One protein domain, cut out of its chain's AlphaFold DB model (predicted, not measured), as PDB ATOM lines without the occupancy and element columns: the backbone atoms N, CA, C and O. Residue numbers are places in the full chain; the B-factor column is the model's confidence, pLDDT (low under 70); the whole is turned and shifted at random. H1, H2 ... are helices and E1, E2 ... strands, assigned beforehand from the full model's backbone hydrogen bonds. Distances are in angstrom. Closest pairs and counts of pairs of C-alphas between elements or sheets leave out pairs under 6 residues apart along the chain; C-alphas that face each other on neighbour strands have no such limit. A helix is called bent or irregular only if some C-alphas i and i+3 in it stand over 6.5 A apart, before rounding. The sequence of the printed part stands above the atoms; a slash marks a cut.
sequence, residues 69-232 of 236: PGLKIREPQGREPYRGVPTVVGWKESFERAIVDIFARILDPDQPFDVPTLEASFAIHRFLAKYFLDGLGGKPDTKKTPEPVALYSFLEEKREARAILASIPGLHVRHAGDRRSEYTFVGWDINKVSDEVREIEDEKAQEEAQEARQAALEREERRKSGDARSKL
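AT A GLANCE: This is residues 69 to 232 of the 236 residues of an uncharacterized protein of Aspergillus glaucus CBS 516.65 (UniProt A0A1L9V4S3). A body with one long helical arm: the small antiparallel sheet E3, E5, E4 has H2 over one face and the first part of H4 over the other, and residues 205 to 232 of H4 stick out far from the body. Beyond H2, the hairpin E1 and E2 with H1 packed on it makes a second, smaller part, while H3 grazes the sheet. The printed part has 164 residues with four named helices and five named strands, in the order E1 E2 H1 H2 E3 H3 E4 E5 H4, of mixed class. It is loose, with a radius of gyration of the C-alphas of 22.1 A, and spans 81 by 39 by 30 A; the arm makes the length.

HOW THE PARTS SIT: Begin at the inner strand E5, residues 183 to 187. On one side is its antiparallel neighbour E3, residues 149 to 152, with N 151 and O 184 2.8 A apart, within hydrogen-bond range. On the other side is E4, residues 172 to 176, which forms a hairpin with E5; look at N 174 and O 185, 3.0 A. H4, residues 190 to 232, is on this sheet over E5 and E4, along the strands; its closest C-alphas to E4 are Val 197 and Ala 176, 5.1 A apart. H2, residues 115 to 131, is on the opposite face over E3, at a height of 9.7 A; the closest C-alphas are Thr 117 and Leu 151, 4.9 A apart. These make three layers, helices on both faces of a sheet. H3, residues 159 to 166, only grazes the sheet, with residues 162 to 166; E3, H3 and E4 form a split strand-helix-strand unit, E5 between its strands, with a right-handed crossover. H1, residues 95 to 106, is close to H2 but not clearly touching, at a steep tilt of 58 degrees; C-alphas 99 and 122 are closest, 8.0 A apart. Gly 90 of E2, residues 88 to 91, has its C-alpha 6.4 A from that of Ala 98, the closest of E2 and H1. E2 forms a hairpin with E1, residues 71 to 74, where N 72 and O 90 are 2.8 A apart. H1, H3 and H4 have every O i to N i+4 pair within hydrogen-bond range; H2 has 10 of 13.

IN THESE COORDINATES: Find C-alpha 190 at (-30.672, -5.188, 77.032); from there H4 runs 63.4 A to C-alpha 232 at (21.321, 30.196, 85.355). E4 measures 13.4 A, E5 13.0 A and H1 16.4 A. H2 spans 11.7 A and is irregular: C-alphas 122 and 125 are 9.3 A apart, with a kink of 135 degrees near residue 125.

THE WHOLE: The C-alphas of Glu 93 and Leu 232 are the two farthest apart, 81.2 A. The printed part has no cut; the links E1 to E2 and H2 to E3 are long. Mean pLDDT of the printed part is 79.0, and 57 residues are under 70, among them 74 to 113.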
ATOM      1  N   PRO A  69     -58.225  31.475  73.519       62.00
ATOM      2  CA  PRO A  69     -58.821  30.156  73.684       62.00
ATOM      3  C   PRO A  69     -58.373  29.169  72.608       62.00
ATOM      4  O   PRO A  69     -58.470  29.430  71.413       62.00
ATOM      5  N   GLY A  70     -57.885  28.011  73.049       59.25
ATOM      6  CA  GLY A  70     -57.450  26.942  72.161       59.25
ATOM      7  C   GLY A  70     -56.022  27.077  71.637       59.25
ATOM      8  O   GLY A  70     -55.566  26.118  71.025       59.25
ATOM      9  N   LEU A  71     -55.284  28.169  71.869       64.38
ATOM     10  CA  LEU A  71     -53.877  28.245  71.456       64.38
ATOM     11  C   LEU A  71     -53.007  27.414  72.408       64.38
ATOM     12  O   LEU A  71     -53.216  27.416  73.621       64.38
ATOM     13  N   LYS A  72     -52.030  26.687  71.867       71.50
ATOM     14  CA  LYS A  72     -51.053  25.913  72.636       71.50
ATOM     15  C   LYS A  72     -49.639  26.282  72.226       71.50
ATOM     16  O   LYS A  72     -49.373  26.580  71.063       71.50
ATOM     17  N   ILE A  73     -48.741  26.202  73.197       70.25
ATOM     18  CA  ILE A  73     -47.303  26.344  73.019       70.25
ATOM     19  C   ILE A  73     -46.618  25.106  73.582       70.25
ATOM     20  O   ILE A  73     -47.025  24.590  74.626       70.25
ATOM     21  N   ARG A  74     -45.610  24.597  72.877       69.69
ATOM     22  CA  ARG A  74     -44.745  23.536  73.388       69.69
ATOM     23  C   ARG A  74     -43.304  23.868  73.064       69.69
ATOM     24  O   ARG A  74     -42.947  24.086  71.906       69.69
ATOM     25  N   GLU A  75     -42.500  23.883  74.114       66.44
ATOM     26  CA  GLU A  75     -41.060  24.028  74.021       66.44
ATOM     27  C   GLU A  75     -40.378  22.658  74.076       66.44
ATOM     28  O   GLU A  75     -40.836  21.769  74.808       66.44
ATOM     29  N   PRO A  76     -39.274  22.487  73.332       61.22
ATOM     30  CA  PRO A  76     -38.328  21.416  73.604       61.22
ATOM     31  C   PRO A  76     -37.744  21.663  75.000       61.22
ATOM     32  O   PRO A  76     -37.377  22.790  75.329       61.22
ATOM     33  N   GLN A  77     -37.685  20.634  75.838       54.81
ATOM     34  CA  GLN A  77     -37.170  20.771  77.203       54.81
ATOM     35  C   GLN A  77     -35.884  19.963  77.362       54.81
ATOM     36  O   GLN A  77     -35.846  18.812  76.928       54.81
ATOM     37  N   GLY A  78     -34.866  20.586  77.961       53.38
ATOM     38  CA  GLY A  78     -33.532  20.038  78.221       53.38
ATOM     39  C   GLY A  78     -32.580  21.116  78.763       53.38
ATOM     40  O   GLY A  78     -32.839  22.314  78.602       53.38
ATOM     41  N   ARG A  79     -31.491  20.687  79.413       44.19
ATOM     42  CA  ARG A  79     -30.609  21.523  80.254       44.19
ATOM     43  C   ARG A  79     -29.570  22.357  79.504       44.19
ATOM     44  O   ARG A  79     -29.005  23.284  80.083       44.19
ATOM     45  N   GLU A  80     -29.341  22.070  78.228       47.19
ATOM     46  CA  GLU A  80     -28.410  22.816  77.384       47.19
ATOM     47  C   GLU A  80     -29.107  23.475  76.192       47.19
ATOM     48  O   GLU A  80     -30.122  22.980  75.687       47.19
ATOM     49  N   PRO A  81     -28.601  24.637  75.741       44.81
ATOM     50  CA  PRO A  81     -29.236  25.398  74.697       44.81
ATOM     51  C   PRO A  81     -28.960  24.674  73.390       44.81
ATOM     52  O   PRO A  81     -27.980  24.970  72.708       44.81
ATOM     53  N   TYR A  82     -29.866  23.797  72.969       51.31
ATOM     54  CA  TYR A  82     -29.990  23.558  71.546       51.31
ATOM     55  C   TYR A  82     -30.396  24.898  70.908       51.31
ATOM     56  O   TYR A  82     -31.577  25.269  70.821       51.31
ATOM     57  N   ARG A  83     -29.393  25.708  70.550       48.06
ATOM     58  CA  ARG A  83     -29.569  26.915  69.750       48.06
ATOM     59  C   ARG A  83     -30.280  26.473  68.481       48.06
ATOM     60  O   ARG A  83     -29.734  25.699  67.711       48.06
ATOM     61  N   GLY A  84     -31.489  26.983  68.278       52.66
ATOM     62  CA  GLY A  84     -32.250  26.730  67.060       52.66
ATOM     63  C   GLY A  84     -33.312  25.639  67.144       52.66
ATOM     64  O   GLY A  84     -33.978  25.436  66.138       52.66
ATOM     65  N   VAL A  85     -33.557  24.985  68.292       57.69
ATOM     66  CA  VAL A  85     -34.713  24.066  68.351       57.69
ATOM     67  C   VAL A  85     -36.002  24.885  68.370       57.69
ATOM     68  O   VAL A  85     -36.148  25.770  69.226       57.69
ATOM     69  N   PRO A  86     -36.918  24.634  67.421       60.41
ATOM     70  CA  PRO A  86     -38.074  25.486  67.221       60.41
ATOM     71  C   PRO A  86     -39.107  25.292  68.323       60.41
ATOM     72  O   PRO A  86     -39.456  24.177  68.690       60.41
ATOM     73  N   THR A  87     -39.655  26.396  68.814       66.12
ATOM     74  CA  THR A  87     -40.875  26.370  69.619       66.12
ATOM     75  C   THR A  87     -42.071  26.153  68.698       66.12
ATOM     76  O   THR A  87     -42.223  26.862  67.703       66.12
ATOM     77  N   VAL A  88     -42.961  25.226  69.057       65.12
ATOM     78  CA  VAL A  88     -44.211  25.013  68.318       65.12
ATOM     79  C   VAL A  88     -45.340  25.794  68.980       65.12
ATOM     80  O   VAL A  88     -45.677  25.548  70.140       65.12
ATOM     81  N   VAL A  89     -45.956  26.706  68.228       66.25
ATOM     82  CA  VAL A  89     -47.180  27.417  68.617       66.25
ATOM     83  C   VAL A  89     -48.279  27.055  67.621       66.25
ATOM     84  O   VAL A  89     -48.075  27.158  66.414       66.25
ATOM     85  N   GLY A  90     -49.447  26.629  68.100       64.50
ATOM     86  CA  GLY A  90     -50.562  26.272  67.222       64.50
ATOM     87  C   GLY A  90     -51.878  26.034  67.960       64.50
ATOM     88  O   GLY A  90     -51.900  25.850  69.177       64.50
ATOM     89  N   TRP A  91     -52.994  26.051  67.233       68.06
ATOM     90  CA  TRP A  91     -54.326  25.806  67.800       68.06
ATOM     91  C   TRP A  91     -54.496  24.347  68.214       68.06
ATOM     92  O   TRP A  91     -54.064  23.462  67.496       68.06
ATOM     93  N   LYS A  92     -55.184  24.064  69.324       64.12
ATOM     94  CA  LYS A  92     -55.382  22.727  69.916       64.12
ATOM     95  C   LYS A  92     -55.872  21.689  68.904       64.12
ATOM     96  O   LYS A  92     -55.466  20.537  68.997       64.12
ATOM     97  N   GLU A  93     -56.712  22.100  67.961       64.62
ATOM     98  CA  GLU A  93     -57.302  21.239  66.928       64.62
ATOM     99  C   GLU A  93     -56.335  20.922  65.774       64.62
ATOM    100  O   GLU A  93     -56.456  19.881  65.132       64.62
ATOM    101  N   SER A  94     -55.344  21.784  65.528       66.56
ATOM    102  CA  SER A  94     -54.333  21.630  64.473       66.56
ATOM    103  C   SER A  94     -52.906  21.468  65.005       66.56
ATOM    104  O   SER A  94     -51.978  21.294  64.220       66.56
ATOM    105  N   PHE A  95     -52.722  21.466  66.326       68.62
ATOM    106  CA  PHE A  95     -51.424  21.477  67.001       68.62
ATOM    107  C   PHE A  95     -50.575  20.275  66.601       68.62
ATOM    108  O   PHE A  95     -49.395  20.391  66.298       68.62
ATOM    109  N   GLU A  96     -51.224  19.119  66.514       67.31
ATOM    110  CA  GLU A  96     -50.620  17.872  66.068       67.31
ATOM    111  C   GLU A  96     -50.144  17.929  64.607       67.31
ATOM    112  O   GLU A  96     -49.120  17.333  64.284       67.31
ATOM    113  N   ARG A  97     -50.838  18.667  63.727       67.62
ATOM    114  CA  ARG A  97     -50.374  18.901  62.348       67.62
ATOM    115  C   ARG A  97     -49.222  19.896  62.314       67.62
ATOM    116  O   ARG A  97     -48.251  19.644  61.623       67.62
ATOM    117  N   ALA A  98     -49.284  20.961  63.115       66.56
ATOM    118  CA  ALA A  98     -48.197  21.933  63.220       66.56
ATOM    119  C   ALA A  98     -46.882  21.279  63.684       66.56
ATOM    120  O   ALA A  98     -45.821  21.619  63.173       66.56
ATOM    121  N   ILE A  99     -46.954  20.304  64.599       65.94
ATOM    122  CA  ILE A  99     -45.798  19.485  64.989       65.94
ATOM    123  C   ILE A  99     -45.253  18.708  63.781       65.94
ATOM    124  O   ILE A  99     -44.057  18.775  63.515       65.94
ATOM    125  N   VAL A 100     -46.111  18.008  63.030       66.44
ATOM    126  CA  VAL A 100     -45.706  17.249  61.828       66.44
ATOM    127  C   VAL A 100     -45.069  18.159  60.773       66.44
ATOM    128  O   VAL A 100     -44.009  17.827  60.251       66.44
ATOM    129  N   ASP A 101     -45.665  19.319  60.505       65.06
ATOM    130  CA  ASP A 101     -45.166  20.285  59.522       65.06
ATOM    131  C   ASP A 101     -43.807  20.863  59.931       65.06
ATOM    132  O   ASP A 101     -42.945  21.102  59.088       65.06
ATOM    133  N   ILE A 102     -43.597  21.083  61.231       65.00
ATOM    134  CA  ILE A 102     -42.318  21.546  61.766       65.00
ATOM    135  C   ILE A 102     -41.257  20.455  61.640       65.00
ATOM    136  O   ILE A 102     -40.177  20.746  61.140       65.00
ATOM    137  N   PHE A 103     -41.561  19.201  61.981       63.09
ATOM    138  CA  PHE A 103     -40.630  18.097  61.738       63.09
ATOM    139  C   PHE A 103     -40.297  17.938  60.251       63.09
ATOM    140  O   PHE A 103     -39.133  17.759  59.918       63.09
ATOM    141  N   ALA A 104     -41.267  18.106  59.349       65.81
ATOM    142  CA  ALA A 104     -41.016  18.089  57.907       65.81
ATOM    143  C   ALA A 104     -40.094  19.231  57.430       65.81
ATOM    144  O   ALA A 104     -39.424  19.083  56.414       65.81
ATOM    145  N   ARG A 105     -40.050  20.359  58.155       60.00
ATOM    146  CA  ARG A 105     -39.204  21.527  57.849       60.00
ATOM    147  C   ARG A 105     -37.827  21.494  58.517       60.00
ATOM    148  O   ARG A 105     -36.912  22.092  57.972       60.00
ATOM    149  N   ILE A 106     -37.686  20.846  59.680       55.44
ATOM    150  CA  ILE A 106     -36.402  20.694  60.400       55.44
ATOM    151  C   ILE A 106     -35.516  19.615  59.758       55.44
ATOM    152  O   ILE A 106     -34.324  19.575  60.036       55.44
ATOM    153  N   LEU A 107     -36.060  18.769  58.876       55.94
ATOM    154  CA  LEU A 107     -35.299  17.803  58.067       55.94
ATOM    155  C   LEU A 107     -34.420  18.483  56.989       55.94
ATOM    156  O   LEU A 107     -34.313  17.993  55.867       55.94
ATOM    157  N   ASP A 108     -33.818  19.623  57.321       53.06
ATOM    158  CA  ASP A 108     -32.777  20.266  56.536       53.06
ATOM    159  C   ASP A 108     -31.480  19.446  56.692       53.06
ATOM    160  O   ASP A 108     -31.006  19.277  57.822       53.06
ATOM    161  N   PRO A 109     -30.910  18.891  55.607       53.69
ATOM    162  CA  PRO A 109     -29.694  18.080  55.668       53.69
ATOM    163  C   PRO A 109     -28.478  18.828  56.237       53.69
ATOM    164  O   PRO A 109     -27.535  18.176  56.685       53.69
ATOM    165  N   ASP A 110     -28.503  20.164  56.263       48.72
ATOM    166  CA  ASP A 110     -27.397  20.985  56.764       48.72
ATOM    167  C   ASP A 110     -27.452  21.231  58.285       48.72
ATOM    168  O   ASP A 110     -26.537  21.843  58.850       48.72
ATOM    169  N   GLN A 111     -28.491  20.749  58.983       51.12
ATOM    170  CA  GLN A 111     -28.630  20.905  60.432       51.12
ATOM    171  C   GLN A 111     -28.745  19.534  61.129       51.12
ATOM    172  O   GLN A 111     -29.780  18.874  61.026       51.12
ATOM    173  N   PRO A 112     -27.705  19.078  61.860       53.22
ATOM    174  CA  PRO A 112     -27.648  17.735  62.436       53.22
ATOM    175  C   PRO A 112     -28.478  17.671  63.721       53.22
ATOM    176  O   PRO A 112     -27.949  17.609  64.830       53.22
ATOM    177  N   PHE A 113     -29.799  17.743  63.598       60.25
ATOM    178  CA  PHE A 113     -30.676  17.452  64.718       60.25
ATOM    179  C   PHE A 113     -30.920  15.952  64.808       60.25
ATOM    180  O   PHE A 113     -31.344  15.317  63.842       60.25
ATOM    181  N   ASP A 114     -30.724  15.401  66.000       71.12
ATOM    182  CA  ASP A 114     -31.154  14.049  66.315       71.12
ATOM    183  C   ASP A 114     -32.695  14.001  66.361       71.12
ATOM    184  O   ASP A 114     -33.350  14.407  67.330       71.12
ATOM    185  N   VAL A 115     -33.286  13.579  65.240       76.19
ATOM    186  CA  VAL A 115     -34.737  13.525  65.020       76.19
ATOM    187  C   VAL A 115     -35.448  12.693  66.099       76.19
ATOM    188  O   VAL A 115     -36.427  13.202  66.653       76.19
ATOM    189  N   PRO A 116     -34.991  11.475  66.456       85.25
ATOM    190  CA  PRO A 116     -35.493  10.734  67.614       85.25
ATOM    191  C   PRO A 116     -35.567  11.548  68.911       85.25
ATOM    192  O   PRO A 116     -36.620  11.574  69.558       85.25
ATOM    193  N   THR A 117     -34.495  12.262  69.264       81.25
ATOM    194  CA  THR A 117     -34.450  13.122  70.458       81.25
ATOM    195  C   THR A 117     -35.504  14.218  70.402       81.25
ATOM    196  O   THR A 117     -36.264  14.419  71.357       81.25
ATOM    197  N   LEU A 118     -35.619  14.904  69.263       76.19
ATOM    198  CA  LEU A 118     -36.633  15.938  69.090       76.19
ATOM    199  C   LEU A 118     -38.049  15.356  69.172       76.19
ATOM    200  O   LEU A 118     -38.872  15.866  69.934       76.19
ATOM    201  N   GLU A 119     -38.347  14.274  68.456       80.00
ATOM    202  CA  GLU A 119     -39.661  13.620  68.487       80.00
ATOM    203  C   GLU A 119     -40.052  13.203  69.906       80.00
ATOM    204  O   GLU A 119     -41.181  13.464  70.337       80.00
ATOM    205  N   ALA A 120     -39.121  12.628  70.668       82.50
ATOM    206  CA  ALA A 120     -39.365  12.250  72.052       82.50
ATOM    207  C   ALA A 120     -39.580  13.471  72.964       82.50
ATOM    208  O   ALA A 120     -40.459  13.452  73.832       82.50
ATOM    209  N   SER A 121     -38.843  14.564  72.729       77.00
ATOM    210  CA  SER A 121     -38.974  15.809  73.495       77.00
ATOM    211  C   SER A 121     -40.333  16.495  73.288       77.00
ATOM    212  O   SER A 121     -40.917  16.996  74.260       77.00
ATOM    213  N   PHE A 122     -40.863  16.470  72.055       73.12
ATOM    214  CA  PHE A 122     -42.109  17.137  71.670       73.12
ATOM    215  C   PHE A 122     -43.342  16.252  71.798       73.12
ATOM    216  O   PHE A 122     -44.411  16.752  72.139       73.12
ATOM    217  N   ALA A 123     -43.253  14.963  71.487       80.31
ATOM    218  CA  ALA A 123     -44.413  14.090  71.384       80.31
ATOM    219  C   ALA A 123     -44.047  12.637  71.707       80.31
ATOM    220  O   ALA A 123     -44.096  11.768  70.839       80.31
ATOM    221  N   ILE A 124     -43.759  12.357  72.982       84.75
ATOM    222  CA  ILE A 124     -43.335  11.025  73.436       84.75
ATOM    223  C   ILE A 124     -44.246   9.883  72.965       84.75
ATOM    224  O   ILE A 124     -43.755   8.854  72.527       84.75
ATOM    225  N   HIS A 125     -45.570  10.056  72.958       85.44
ATOM    226  CA  HIS A 125     -46.475   9.008  72.473       85.44
ATOM    227  C   HIS A 125     -46.321   8.726  70.973       85.44
ATOM    228  O   HIS A 125     -46.490   7.585  70.550       85.44
ATOM    229  N   ARG A 126     -45.980   9.739  70.164       85.69
ATOM    230  CA  ARG A 126     -45.684   9.565  68.734       85.69
ATOM    231  C   ARG A 126     -44.320   8.933  68.521       85.69
ATOM    232  O   ARG A 126     -44.211   8.042  67.690       85.69
ATOM    233  N   PHE A 127     -43.322   9.358  69.291       90.00
ATOM    234  CA  PHE A 127     -42.014   8.712  69.331       90.00
ATOM    235  C   PHE A 127     -42.169   7.210  69.616       90.00
ATOM    236  O   PHE A 127     -41.756   6.377  68.816       90.00
ATOM    237  N   LEU A 128     -42.900   6.850  70.673       92.00
ATOM    238  CA  LEU A 128     -43.195   5.458  71.001       92.00
ATOM    239  C   LEU A 128     -43.932   4.728  69.877       92.00
ATOM    240  O   LEU A 128     -43.518   3.646  69.484       92.00
ATOM    241  N   ALA A 129     -44.984   5.327  69.317       91.12
ATOM    242  CA  ALA A 129     -45.723   4.754  68.190       91.12
ATOM    243  C   ALA A 129     -44.841   4.484  66.962       91.12
ATOM    244  O   ALA A 129     -45.055   3.521  66.225       91.12
ATOM    245  N   LYS A 130     -43.856   5.350  66.721       92.62
ATOM    246  CA  LYS A 130     -42.961   5.249  65.576       92.62
ATOM    247  C   LYS A 130     -41.920   4.152  65.783       92.62
ATOM    248  O   LYS A 130     -41.819   3.279  64.924       92.62
ATOM    249  N   TYR A 131     -41.212   4.170  66.911       94.56
ATOM    250  CA  TYR A 131     -40.040   3.314  67.124       94.56
ATOM    251  C   TYR A 131     -40.324   2.024  67.900       94.56
ATOM    252  O   TYR A 131     -39.583   1.064  67.718       94.56
ATOM    253  N   PHE A 132     -41.371   1.964  68.732       95.88
ATOM    254  CA  PHE A 132     -41.524   0.881  69.716       95.88
ATOM    255  C   PHE A 132     -42.931   0.267  69.824       95.88
ATOM    256  O   PHE A 132     -43.101  -0.796  70.412       95.88
ATOM    257  N   LEU A 133     -43.974   0.895  69.291       94.00
ATOM    258  CA  LEU A 133     -45.341   0.369  69.380       94.00
ATOM    259  C   LEU A 133     -45.926   0.131  67.991       94.00
ATOM    260  O   LEU A 133     -45.508   0.757  67.022       94.00
ATOM    261  N   ASP A 134     -46.950  -0.707  67.886       94.00
ATOM    262  CA  ASP A 134     -47.707  -0.936  66.643       94.00
ATOM    263  C   ASP A 134     -48.660   0.223  66.263       94.00
ATOM    264  O   ASP A 134     -49.384   0.151  65.271       94.00
ATOM    265  N   GLY A 135     -48.630   1.332  67.009       89.38
ATOM    266  CA  GLY A 135     -49.436   2.523  66.760       89.38
ATOM    267  C   GLY A 135     -49.491   3.467  67.963       89.38
ATOM    268  O   GLY A 135     -48.793   3.288  68.962       89.38
ATOM    269  N   LEU A 136     -50.329   4.504  67.877       86.50
ATOM    270  CA  LEU A 136     -50.513   5.463  68.970       86.50
ATOM    271  C   LEU A 136     -51.261   4.806  70.139       86.50
ATOM    272  O   LEU A 136     -52.422   4.439  69.994       86.50
ATOM    273  N   GLY A 137     -50.592   4.658  71.288       83.06
ATOM    274  CA  GLY A 137     -51.125   3.882  72.419       83.06
ATOM    275  C   GLY A 137     -51.215   2.378  72.131       83.06
ATOM    276  O   GLY A 137     -51.971   1.671  72.794       83.06
ATOM    277  N   GLY A 138     -50.484   1.924  71.110       89.19
ATOM    278  CA  GLY A 138     -50.450   0.545  70.654       89.19
ATOM    279  C   GLY A 138     -49.705  -0.400  71.595       89.19
ATOM    280  O   GLY A 138     -49.217  -0.012  72.660       89.19
ATOM    281  N   LYS A 139     -49.612  -1.664  71.191       95.50
ATOM    282  CA  LYS A 139     -48.858  -2.695  71.906       95.50
ATOM    283  C   LYS A 139     -47.367  -2.609  71.563       95.50
ATOM    284  O   LYS A 139     -47.034  -2.140  70.474       95.50
ATOM    285  N   PRO A 140     -46.474  -3.081  72.456       96.94
ATOM    286  CA  PRO A 140     -45.056  -3.239  72.143       96.94
ATOM    287  C   PRO A 140     -44.853  -4.042  70.853       96.94
ATOM    288  O   PRO A 140     -45.406  -5.133  70.711       96.94
ATOM    289  N   ASP A 141     -44.049  -3.508  69.936       96.38
ATOM    290  CA  ASP A 141     -43.666  -4.173  68.691       96.38
ATOM    291  C   ASP A 141     -42.144  -4.332  68.638       96.38
ATOM    292  O   ASP A 141     -41.419  -3.482  68.123       96.38
ATOM    293  N   THR A 142     -41.662  -5.460  69.163       94.50
ATOM    294  CA  THR A 142     -40.230  -5.802  69.236       94.50
ATOM    295  C   THR A 142     -39.548  -5.930  67.871       94.50
ATOM    296  O   THR A 142     -38.327  -6.028  67.803       94.50
ATOM    297  N   LYS A 143     -40.315  -5.979  66.771       94.44
ATOM    298  CA  LYS A 143     -39.750  -6.021  65.414       94.44
ATOM    299  C   LYS A 143     -39.344  -4.635  64.926       94.44
ATOM    300  O   LYS A 143     -38.544  -4.532  63.997       94.44
ATOM    301  N   LYS A 144     -39.904  -3.576  65.516       93.44
ATOM    302  CA  LYS A 144     -39.492  -2.206  65.223       93.44
ATOM    303  C   LYS A 144     -38.192  -1.899  65.937       93.44
ATOM    304  O   LYS A 144     -38.034  -2.249  67.099       93.44
ATOM    305  N   THR A 145     -37.316  -1.182  65.242       92.25
ATOM    306  CA  THR A 145     -36.092  -0.611  65.814       92.25
ATOM    307  C   THR A 145     -35.243  -1.673  66.531       92.25
ATOM    308  O   THR A 145     -35.143  -1.679  67.757       92.25
ATOM    309  N   PRO A 146     -34.679  -2.634  65.770       91.94
ATOM    310  CA  PRO A 146     -33.888  -3.731  66.333       91.94
ATOM    311  C   PRO A 146     -32.553  -3.274  66.942       91.94
ATOM    312  O   PRO A 146     -31.934  -4.043  67.681       91.94
ATOM    313  N   GLU A 147     -32.111  -2.057  66.620       94.75
ATOM    314  CA  GLU A 147     -30.982  -1.385  67.260       94.75
ATOM    315  C   GLU A 147     -31.485  -0.357  68.279       94.75
ATOM    316  O   GLU A 147     -32.545   0.236  68.056       94.75
ATOM    317  N   PRO A 148     -30.764  -0.133  69.392       95.62
ATOM    318  CA  PRO A 148     -31.112   0.903  70.351       95.62
ATOM    319  C   PRO A 148     -31.206   2.287  69.702       95.62
ATOM    320  O   PRO A 148     -30.402   2.666  68.855       95.62
ATOM    321  N   VAL A 149     -32.184   3.072  70.140       93.62
ATOM    322  CA  VAL A 149     -32.280   4.492  69.805       93.62
ATOM    323  C   VAL A 149     -31.503   5.275  70.850       93.62
ATOM    324  O   VAL A 149     -31.878   5.270  72.026       93.62
ATOM    325  N   ALA A 150     -30.444   5.952  70.419       90.06
ATOM    326  CA  ALA A 150     -29.745   6.940  71.226       90.06
ATOM    327  C   ALA A 150     -30.576   8.222  71.303       90.06
ATOM    328  O   ALA A 150     -31.153   8.662  70.309       90.06
ATOM    329  N   LEU A 151     -30.657   8.801  72.496       86.94
ATOM    330  CA  LEU A 151     -31.376  10.034  72.750       86.94
ATOM    331  C   LEU A 151     -30.527  10.985  73.585       86.94
ATOM    332  O   LEU A 151     -30.081  10.631  74.669       86.94
ATOM    333  N   TYR A 152     -30.361  12.214  73.135       80.94
ATOM    334  CA  TYR A 152     -29.522  13.211  73.789       80.94
ATOM    335  C   TYR A 152     -30.228  13.833  75.013       80.94
ATOM    336  O   TYR A 152     -31.417  14.153  74.927       80.94
ATOM    337  N   SER A 153     -29.518  13.986  76.144       67.31
ATOM    338  CA  SER A 153     -29.963  14.444  77.486       67.31
ATOM    339  C   SER A 153     -31.330  15.141  77.562       67.31
ATOM    340  O   SER A 153     -31.429  16.366  77.679       67.31
ATOM    341  N   PHE A 154     -32.410  14.354  77.560       62.66
ATOM    342  CA  PHE A 154     -33.768  14.864  77.790       62.66
ATOM    343  C   PHE A 154     -34.543  14.086  78.865       62.66
ATOM    344  O   PHE A 154     -35.492  14.617  79.451       62.66
ATOM    345  N   LEU A 155     -34.182  12.823  79.132       57.06
ATOM    346  CA  LEU A 155     -34.969  11.936  79.999       57.06
ATOM    347  C   LEU A 155     -34.712  12.131  81.491       57.06
ATOM    348  O   LEU A 155     -35.629  11.890  82.280       57.06
ATOM    349  N   GLU A 156     -33.527  12.598  81.889       56.06
ATOM    350  CA  GLU A 156     -33.237  12.873  83.303       56.06
ATOM    351  C   GLU A 156     -34.178  13.929  83.897       56.06
ATOM    352  O   GLU A 156     -34.630  13.799  85.037       56.06
ATOM    353  N   GLU A 157     -34.547  14.942  83.110       57.31
ATOM    354  CA  GLU A 157     -35.404  16.037  83.574       57.31
ATOM    355  C   GLU A 157     -36.897  15.687  83.512       57.31
ATOM    356  O   GLU A 157     -37.704  16.223  84.276       57.31
ATOM    357  N   LYS A 158     -37.286  14.732  82.658       65.88
ATOM    358  CA  LYS A 158     -38.683  14.322  82.480       65.88
ATOM    359  C   LYS A 158     -38.971  12.993  83.165       65.88
ATOM    360  O   LYS A 158     -39.093  11.952  82.519       65.88
ATOM    361  N   ARG A 159     -39.221  13.060  84.479       70.62
ATOM    362  CA  ARG A 159     -39.742  11.924  85.269       70.62
ATOM    363  C   ARG A 159     -40.921  11.224  84.587       70.62
ATOM    364  O   ARG A 159     -40.979  10.000  84.600       70.62
ATOM    365  N   GLU A 160     -41.820  11.982  83.959       77.25
ATOM    366  CA  GLU A 160     -42.957  11.439  83.204       77.25
ATOM    367  C   GLU A 160     -42.519  10.626  81.985       77.25
ATOM    368  O   GLU A 160     -43.001   9.518  81.780       77.25
ATOM    369  N   ALA A 161     -41.575  11.141  81.196       80.19
ATOM    370  CA  ALA A 161     -41.083  10.454  80.008       80.19
ATOM    371  C   ALA A 161     -40.365   9.150  80.370       80.19
ATOM    372  O   ALA A 161     -40.612   8.109  79.761       80.19
ATOM    373  N   ARG A 162     -39.544   9.187  81.427       81.56
ATOM    374  CA  ARG A 162     -38.893   7.998  81.980       81.56
ATOM    375  C   ARG A 162     -39.907   6.986  82.512       81.56
ATOM    376  O   ARG A 162     -39.766   5.800  82.239       81.56
ATOM    377  N   ALA A 163     -40.933   7.441  83.233       85.62
ATOM    378  CA  ALA A 163     -41.992   6.572  83.743       85.62
ATOM    379  C   ALA A 163     -42.773   5.902  82.604       85.62
ATOM    380  O   ALA A 163     -43.020   4.701  82.651       85.62
ATOM    381  N   ILE A 164     -43.105   6.661  81.558       89.56
ATOM    382  CA  ILE A 164     -43.772   6.153  80.359       89.56
ATOM    383  C   ILE A 164     -42.911   5.086  79.669       89.56
ATOM    384  O   ILE A 164     -43.411   3.996  79.414       89.56
ATOM    385  N   LEU A 165     -41.631   5.357  79.402       90.25
ATOM    386  CA  LEU A 165     -40.738   4.382  78.760       90.25
ATOM    387  C   LEU A 165     -40.573   3.115  79.603       90.25
ATOM    388  O   LEU A 165     -40.703   2.012  79.083       90.25
ATOM    389  N   ALA A 166     -40.368   3.269  80.913       88.69
ATOM    390  CA  ALA A 166     -40.231   2.151  81.843       88.69
ATOM    391  C   ALA A 166     -41.520   1.320  81.988       88.69
ATOM    392  O   ALA A 166     -41.463   0.171  82.417       88.69
ATOM    393  N   SER A 167     -42.682   1.886  81.643       92.12
ATOM    394  CA  SER A 167     -43.963   1.173  81.673       92.12
ATOM    395  C   SER A 167     -44.168   0.208  80.502       92.12
ATOM    396  O   SER A 167     -45.093  -0.601  80.549       92.12
ATOM    397  N   ILE A 168     -43.337   0.279  79.455       95.44
ATOM    398  CA  ILE A 168     -43.481  -0.547  78.253       95.44
ATOM    399  C   ILE A 168     -42.794  -1.899  78.493       95.44
ATOM    400  O   ILE A 168     -41.576  -1.938  78.673       95.44
ATOM    401  N   PRO A 169     -43.532  -3.025  78.476       94.75
ATOM    402  CA  PRO A 169     -42.940  -4.334  78.732       94.75
ATOM    403  C   PRO A 169     -41.853  -4.691  77.715       94.75
ATOM    404  O   PRO A 169     -42.074  -4.602  76.509       94.75
ATOM    405  N   GLY A 170     -40.695  -5.127  78.215       94.06
ATOM    406  CA  GLY A 170     -39.556  -5.551  77.394       94.06
ATOM    407  C   GLY A 170     -38.715  -4.411  76.818       94.06
ATOM    408  O   GLY A 170     -37.707  -4.686  76.179       94.06
ATOM    409  N   LEU A 171     -39.093  -3.150  77.043       96.06
ATOM    410  CA  LEU A 171     -38.289  -2.009  76.624       96.06
ATOM    411  C   LEU A 171     -37.260  -1.669  77.707       96.06
ATOM    412  O   LEU A 171     -37.596  -1.491  78.879       96.06
ATOM    413  N   HIS A 172     -35.999  -1.564  77.311       95.19
ATOM    414  CA  HIS A 172     -34.887  -1.246  78.190       95.19
ATOM    415  C   HIS A 172     -34.423   0.188  77.972       95.19
ATOM    416  O   HIS A 172     -34.344   0.664  76.842       95.19
ATOM    417  N   VAL A 173     -34.108   0.862  79.078       92.25
ATOM    418  CA  VAL A 173     -33.618   2.242  79.092       92.25
ATOM    419  C   VAL A 173     -32.348   2.298  79.932       92.25
ATOM    420  O   VAL A 173     -32.355   1.861  81.089       92.25
ATOM    421  N   ARG A 174     -31.265   2.833  79.371       91.31
ATOM    422  CA  ARG A 174     -29.996   3.069  80.075       91.31
ATOM    423  C   ARG A 174     -29.467   4.460  79.765       91.31
ATOM    424  O   ARG A 174     -29.800   5.029  78.735       91.31
ATOM    425  N   HIS A 175     -28.645   4.978  80.663       88.75
ATOM    426  CA  HIS A 175     -27.999   6.276  80.524       88.75
ATOM    427  C   HIS A 175     -26.491   6.062  80.404       88.75
ATOM    428  O   HIS A 175     -25.973   5.146  81.045       88.75
ATOM    429  N   ALA A 176     -25.824   6.887  79.605       87.94
ATOM    430  CA  ALA A 176     -24.370   6.918  79.471       87.94
ATOM    431  C   ALA A 176     -23.888   8.366  79.365       87.94
ATOM    432  O   ALA A 176     -24.648   9.242  78.952       87.94
ATOM    433  N   GLY A 177     -22.620   8.602  79.687       82.69
ATOM    434  CA  GLY A 177     -21.994   9.919  79.584       82.69
ATOM    435  C   GLY A 177     -22.020  10.723  80.885       82.69
ATOM    436  O   GLY A 177     -22.090  10.172  81.984       82.69
ATOM    437  N   ASP A 178     -21.880  12.045  80.777       74.81
ATOM    438  CA  ASP A 178     -21.805  12.951  81.927       74.81
ATOM    439  C   ASP A 178     -22.636  14.226  81.749       74.81
ATOM    440  O   ASP A 178     -23.415  14.364  80.814       74.81
ATOM    441  N   ARG A 179     -22.435  15.207  82.640       64.00
ATOM    442  CA  ARG A 179     -23.160  16.486  82.626       64.00
ATOM    443  C   ARG A 179     -23.077  17.273  81.308       64.00
ATOM    444  O   ARG A 179     -23.827  18.236  81.189       64.00
ATOM    445  N   ARG A 180     -22.156  16.953  80.393       58.44
ATOM    446  CA  ARG A 180     -21.918  17.671  79.129       58.44
ATOM    447  C   ARG A 180     -22.277  16.862  77.885       58.44
ATOM    448  O   ARG A 180     -22.408  17.435  76.809       58.44
ATOM    449  N   SER A 181     -22.369  15.542  77.979       64.56
ATOM    450  CA  SER A 181     -22.652  14.670  76.832       64.56
ATOM    451  C   SER A 181     -23.320  13.401  77.324       64.56
ATOM    452  O   SER A 181     -22.735  12.323  77.303       64.56
ATOM    453  N   GLU A 182     -24.528  13.557  77.859       81.94
ATOM    454  CA  GLU A 182     -25.304  12.436  78.358       81.94
ATOM    455  C   GLU A 182     -26.305  11.955  77.305       81.94
ATOM    456  O   GLU A 182     -27.021  12.712  76.642       81.94
ATOM    457  N   TYR A 183     -26.338  10.639  77.165       86.44
ATOM    458  CA  TYR A 183     -27.197   9.916  76.256       86.44
ATOM    459  C   TYR A 183     -28.115   9.011  77.059       86.44
ATOM    460  O   TYR A 183     -27.755   8.455  78.096       86.44
ATOM    461  N   THR A 184     -29.329   8.841  76.561       89.19
ATOM    462  CA  THR A 184     -30.249   7.809  77.001       89.19
ATOM    463  C   THR A 184     -30.508   6.860  75.848       89.19
ATOM    464  O   THR A 184     -31.049   7.252  74.821       89.19
ATOM    465  N   PHE A 185     -30.151   5.600  76.030       92.50
ATOM    466  CA  PHE A 185     -30.374   4.546  75.057       92.50
ATOM    467  C   PHE A 185     -31.668   3.815  75.376       92.50
ATOM    468  O   PHE A 185     -31.907   3.430  76.525       92.50
ATOM    469  N   VAL A 186     -32.506   3.629  74.357       94.44
ATOM    470  CA  VAL A 186     -33.798   2.946  74.459       94.44
ATOM    471  C   VAL A 186     -33.861   1.821  73.433       94.44
ATOM    472  O   VAL A 186     -33.745   2.075  72.239       94.44
ATOM    473  N   GLY A 187     -34.082   0.580  73.865       96.50
ATOM    474  CA  GLY A 187     -34.114  -0.562  72.947       96.50
ATOM    475  C   GLY A 187     -34.711  -1.830  73.548       96.50
ATOM    476  O   GLY A 187     -34.941  -1.914  74.751       96.50
ATOM    477  N   TRP A 188     -34.980  -2.820  72.697       97.31
ATOM    478  CA  TRP A 188     -35.576  -4.104  73.100       97.31
ATOM    479  C   TRP A 188     -34.575  -5.118  73.640       97.31
ATOM    480  O   TRP A 188     -34.946  -5.992  74.415       97.31
ATOM    481  N   ASP A 189     -33.317  -5.028  73.213       96.69
ATOM    482  CA  ASP A 189     -32.261  -5.938  73.641       96.69
ATOM    483  C   ASP A 189     -31.391  -5.242  74.686       96.69
ATOM    484  O   ASP A 189     -30.678  -4.282  74.386       96.69
ATOM    485  N   ILE A 190     -31.456  -5.732  75.923       96.00
ATOM    486  CA  ILE A 190     -30.672  -5.188  77.032       96.00
ATOM    487  C   ILE A 190     -29.168  -5.258  76.766       96.00
ATOM    488  O   ILE A 190     -28.455  -4.361  77.206       96.00
ATOM    489  N   ASN A 191     -28.686  -6.280  76.054       97.31
ATOM    490  CA  ASN A 191     -27.260  -6.434  75.788       97.31
ATOM    491  C   ASN A 191     -26.798  -5.363  74.813       97.31
ATOM    492  O   ASN A 191     -25.850  -4.658  75.123       97.31
ATOM    493  N   LYS A 192     -27.542  -5.147  73.720       97.06
ATOM    494  CA  LYS A 192     -27.244  -4.066  72.773       97.06
ATOM    495  C   LYS A 192     -27.302  -2.694  73.435       97.06
ATOM    496  O   LYS A 192     -26.391  -1.898  73.275       97.06
ATOM    497  N   VAL A 193     -28.344  -2.429  74.229       95.25
ATOM    498  CA  VAL A 193     -28.453  -1.170  74.987       95.25
ATOM    499  C   VAL A 193     -27.257  -0.996  75.932       95.25
ATOM    500  O   VAL A 193     -26.767   0.113  76.107       95.25
ATOM    501  N   SER A 194     -26.785  -2.074  76.562       95.50
ATOM    502  CA  SER A 194     -25.602  -2.044  77.423       95.50
ATOM    503  C   SER A 194     -24.285  -1.910  76.657       95.50
ATOM    504  O   SER A 194     -23.370  -1.285  77.184       95.50
ATOM    505  N   ASP A 195     -24.182  -2.468  75.453       96.00
ATOM    506  CA  ASP A 195     -23.002  -2.339  74.599       96.00
ATOM    507  C   ASP A 195     -22.813  -0.883  74.152       96.00
ATOM    508  O   ASP A 195     -21.719  -0.356  74.326       96.00
ATOM    509  N   GLU A 196     -23.885  -0.209  73.722       94.75
ATOM    510  CA  GLU A 196     -23.873   1.226  73.380       94.75
ATOM    511  C   GLU A 196     -23.437   2.101  74.567       94.75
ATOM    512  O   GLU A 196     -22.624   3.013  74.439       94.75
ATOM    513  N   VAL A 197     -23.946   1.803  75.770       93.12
ATOM    514  CA  VAL A 197     -23.547   2.518  76.994       93.12
ATOM    515  C   VAL A 197     -22.059   2.337  77.268       93.12
ATOM    516  O   VAL A 197     -21.375   3.312  77.575       93.12
ATOM    517  N   ARG A 198     -21.559   1.101  77.152       93.88
ATOM    518  CA  ARG A 198     -20.146   0.794  77.383       93.88
ATOM    519  C   ARG A 198     -19.256   1.494  76.362       93.88
ATOM    520  O   ARG A 198     -18.210   1.986  76.753       93.88
ATOM    521  N   GLU A 199     -19.660   1.556  75.096       92.25
ATOM    522  CA  GLU A 199     -18.898   2.242  74.048       92.25
ATOM    523  C   GLU A 199     -18.672   3.717  74.395       92.25
ATOM    524  O   GLU A 199     -17.527   4.162  74.447       92.25
ATOM    525  N   ILE A 200     -19.732   4.439  74.773       90.19
ATOM    526  CA  ILE A 200     -19.625   5.845  75.197       90.19
ATOM    527  C   ILE A 200     -18.741   6.005  76.444       90.19
ATOM    528  O   ILE A 200     -17.951   6.946  76.544       90.19
ATOM    529  N   GLU A 201     -18.868   5.107  77.422       90.50
ATOM    530  CA  GLU A 201     -18.053   5.150  78.642       90.50
ATOM    531  C   GLU A 201     -16.571   4.838  78.367       90.50
ATOM    532  O   GLU A 201     -15.692   5.500  78.928       90.50
ATOM    533  N   ASP A 202     -16.285   3.876  77.488       91.75
ATOM    534  CA  ASP A 202     -14.932   3.483  77.093       91.75
ATOM    535  C   ASP A 202     -14.248   4.587  76.275       91.75
ATOM    536  O   ASP A 202     -13.089   4.912  76.545       91.75
ATOM    537  N   GLU A 203     -14.947   5.197  75.313       89.44
ATOM    538  CA  GLU A 203     -14.444   6.344  74.545       89.44
ATOM    539  C   GLU A 203     -14.059   7.496  75.471       89.44
ATOM    540  O   GLU A 203     -12.948   8.031  75.398       89.44
ATOM    541  N   LYS A 204     -14.937   7.816  76.424       86.94
ATOM    542  CA  LYS A 204     -14.669   8.848  77.415       86.94
ATOM    543  C   LYS A 204     -13.467   8.504  78.299       86.94
ATOM    544  O   LYS A 204     -12.610   9.353  78.541       86.94
ATOM    545  N   ALA A 205     -13.370   7.266  78.783       88.88
ATOM    546  CA  ALA A 205     -12.232   6.835  79.590       88.88
ATOM    547  C   ALA A 205     -10.908   6.928  78.809       88.88
ATOM    548  O   ALA A 205      -9.861   7.248  79.383       88.88
ATOM    549  N   GLN A 206     -10.940   6.678  77.496       89.69
ATOM    550  CA  GLN A 206      -9.785   6.864  76.622       89.69
ATOM    551  C   GLN A 206      -9.417   8.340  76.462       89.69
ATOM    552  O   GLN A 206      -8.230   8.661  76.559       89.69
ATOM    553  N   GLU A 207     -10.393   9.226  76.260       88.50
ATOM    554  CA  GLU A 207     -10.172  10.674  76.174       88.50
ATOM    555  C   GLU A 207      -9.545  11.215  77.469       88.50
ATOM    556  O   GLU A 207      -8.463  11.804  77.433       88.50
ATOM    557  N   GLU A 208     -10.122  10.900  78.633       89.56
ATOM    558  CA  GLU A 208      -9.584  11.314  79.938       89.56
ATOM    559  C   GLU A 208      -8.157  10.783  80.170       89.56
ATOM    560  O   GLU A 208      -7.280  11.490  80.683       89.56
ATOM    561  N   ALA A 209      -7.878   9.541  79.760       92.56
ATOM    562  CA  ALA A 209      -6.539   8.968  79.851       92.56
ATOM    563  C   ALA A 209      -5.535   9.664  78.914       92.56
ATOM    564  O   ALA A 209      -4.361   9.809  79.273       92.56
ATOM    565  N   GLN A 210      -5.964  10.093  77.724       92.06
ATOM    566  CA  GLN A 210      -5.134  10.859  76.795       92.06
ATOM    567  C   GLN A 210      -4.835  12.258  77.340       92.06
ATOM    568  O   GLN A 210      -3.665  12.654  77.371       92.06
ATOM    569  N   GLU A 211      -5.844  12.964  77.848       92.25
ATOM    570  CA  GLU A 211      -5.675  14.277  78.476       92.25
ATOM    571  C   GLU A 211      -4.739  14.206  79.690       92.25
ATOM    572  O   GLU A 211      -3.813  15.011  79.825       92.25
ATOM    573  N   ALA A 212      -4.903  13.197  80.552       93.69
ATOM    574  CA  ALA A 212      -4.040  13.003  81.715       93.69
ATOM    575  C   ALA A 212      -2.574  12.757  81.320       93.69
ATOM    576  O   ALA A 212      -1.658  13.269  81.973       93.69
ATOM    577  N   ARG A 213      -2.333  12.005  80.235       93.69
ATOM    578  CA  ARG A 213      -0.983  11.782  79.689       93.69
ATOM    579  C   ARG A 213      -0.378  13.074  79.145       93.69
ATOM    580  O   ARG A 213       0.776  13.364  79.455       93.69
ATOM    581  N   GLN A 214      -1.142  13.861  78.388       92.38
ATOM    582  CA  GLN A 214      -0.682  15.158  77.881       92.38
ATOM    583  C   GLN A 214      -0.352  16.121  79.028       92.38
ATOM    584  O   GLN A 214       0.746  16.676  79.078       92.38
ATOM    585  N   ALA A 215      -1.237  16.236  80.019       94.88
ATOM    586  CA  ALA A 215      -1.022  17.085  81.187       94.88
ATOM    587  C   ALA A 215       0.204  16.659  82.017       94.88
ATOM    588  O   ALA A 215       0.892  17.506  82.595       94.88
ATOM    589  N   ALA A 216       0.498  15.356  82.098       94.56
ATOM    590  CA  ALA A 216       1.692  14.853  82.775       94.56
ATOM    591  C   ALA A 216       2.984  15.255  82.044       94.56
ATOM    592  O   ALA A 216       3.919  15.729  82.694       94.56
ATOM    593  N   LEU A 217       3.010  15.136  80.710       94.50
ATOM    594  CA  LEU A 217       4.146  15.551  79.880       94.50
ATOM    595  C   LEU A 217       4.405  17.059  79.996       94.50
ATOM    596  O   LEU A 217       5.527  17.466  80.297       94.50
ATOM    597  N   GLU A 218       3.365  17.890  79.881       92.25
ATOM    598  CA  GLU A 218       3.505  19.346  80.037       92.25
ATOM    599  C   GLU A 218       4.036  19.742  81.423       92.25
ATOM    600  O   GLU A 218       4.856  20.657  81.562       92.25
ATOM    601  N   ARG A 219       3.584  19.061  82.485       91.00
ATOM    602  CA  ARG A 219       4.085  19.304  83.847       91.00
ATOM    603  C   ARG A 219       5.565  18.960  83.966       91.00
ATOM    604  O   ARG A 219       6.295  19.689  84.640       91.00
ATOM    605  N   GLU A 220       6.013  17.877  83.343       90.94
ATOM    606  CA  GLU A 220       7.420  17.484  83.359       90.94
ATOM    607  C   GLU A 220       8.301  18.495  82.606       90.94
ATOM    608  O   GLU A 220       9.343  18.910  83.125       90.94
ATOM    609  N   GLU A 221       7.862  18.973  81.440       90.69
ATOM    610  CA  GLU A 221       8.572  20.004  80.672       90.69
ATOM    611  C   GLU A 221       8.677  21.335  81.425       90.69
ATOM    612  O   GLU A 221       9.743  21.963  81.455       90.69
ATOM    613  N   ARG A 222       7.602  21.746  82.110       88.62
ATOM    614  CA  ARG A 222       7.615  22.943  82.967       88.62
ATOM    615  C   ARG A 222       8.596  22.806  84.127       88.62
ATOM    616  O   ARG A 222       9.297  23.770  84.432       88.62
ATOM    617  N   ARG A 223       8.691  21.626  84.752       87.62
ATOM    618  CA  ARG A 223       9.664  21.369  85.833       87.62
ATOM    619  C   ARG A 223      11.099  21.464  85.324       87.62
ATOM    620  O   ARG A 223      11.892  22.202  85.903       87.62
ATOM    621  N   LYS A 224      11.413  20.809  84.201       87.12
ATOM    622  CA  LYS A 224      12.753  20.863  83.583       87.12
ATOM    623  C   LYS A 224      13.150  22.290  83.182       87.12
ATOM    624  O   LYS A 224      14.287  22.700  83.408       87.12
ATOM    625  N   SER A 225      12.205  23.066  82.653       79.69
ATOM    626  CA  SER A 225      12.433  24.466  82.266       79.69
ATOM    627  C   SER A 225      12.609  25.400  83.472       79.69
ATOM    628  O   SER A 225      13.417  26.330  83.422       79.69
ATOM    629  N   GLY A 226      11.896  25.147  84.576       77.62
ATOM    630  CA  GLY A 226      12.068  25.871  85.840       77.62
ATOM    631  C   GLY A 226      13.442  25.638  86.475       77.62
ATOM    632  O   GLY A 226      14.117  26.599  86.852       77.62
ATOM    633  N   ASP A 227      13.900  24.384  86.507       72.62
ATOM    634  CA  ASP A 227      15.211  24.016  87.056       72.62
ATOM    635  C   ASP A 227      16.372  24.592  86.230       72.62
ATOM    636  O   ASP A 227      17.366  25.066  86.788       72.62
ATOM    637  N   ALA A 228      16.250  24.613  84.897       68.12
ATOM    638  CA  ALA A 228      17.247  25.227  84.017       68.12
ATOM    639  C   ALA A 228      17.375  26.743  84.254       68.12
ATOM    640  O   ALA A 228      18.481  27.284  84.271       68.12
ATOM    641  N   ARG A 229      16.251  27.426  84.501       66.38
ATOM    642  CA  ARG A 229      16.223  28.869  84.772       66.38
ATOM    643  C   ARG A 229      16.810  29.215  86.143       66.38
ATOM    644  O   ARG A 229      17.507  30.217  86.255       66.38
ATOM    645  N   SER A 230      16.589  28.372  87.154       62.09
ATOM    646  CA  SER A 230      17.132  28.563  88.507       62.09
ATOM    647  C   SER A 230      18.655  28.362  88.573       62.09
ATOM    648  O   SER A 230      19.356  29.119  89.248       62.09
ATOM    649  N   LYS A 231      19.199  27.412  87.796       66.31
ATOM    650  CA  LYS A 231      20.654  27.199  87.680       66.31
ATOM    651  C   LYS A 231      21.383  28.351  86.982       66.31
ATOM    652  O   LYS A 231      22.532  28.621  87.313       66.31
ATOM    653  N   LEU A 232      20.728  29.050  86.052       60.69
ATOM    654  CA  LEU A 232      21.321  30.196  85.355       60.69
ATOM    655  C   LEU A 232      21.454  31.427  86.271       60.69
ATOM    656  O   LEU A 232      22.411  32.183  86.150       60.69
TER     657      LEU A 232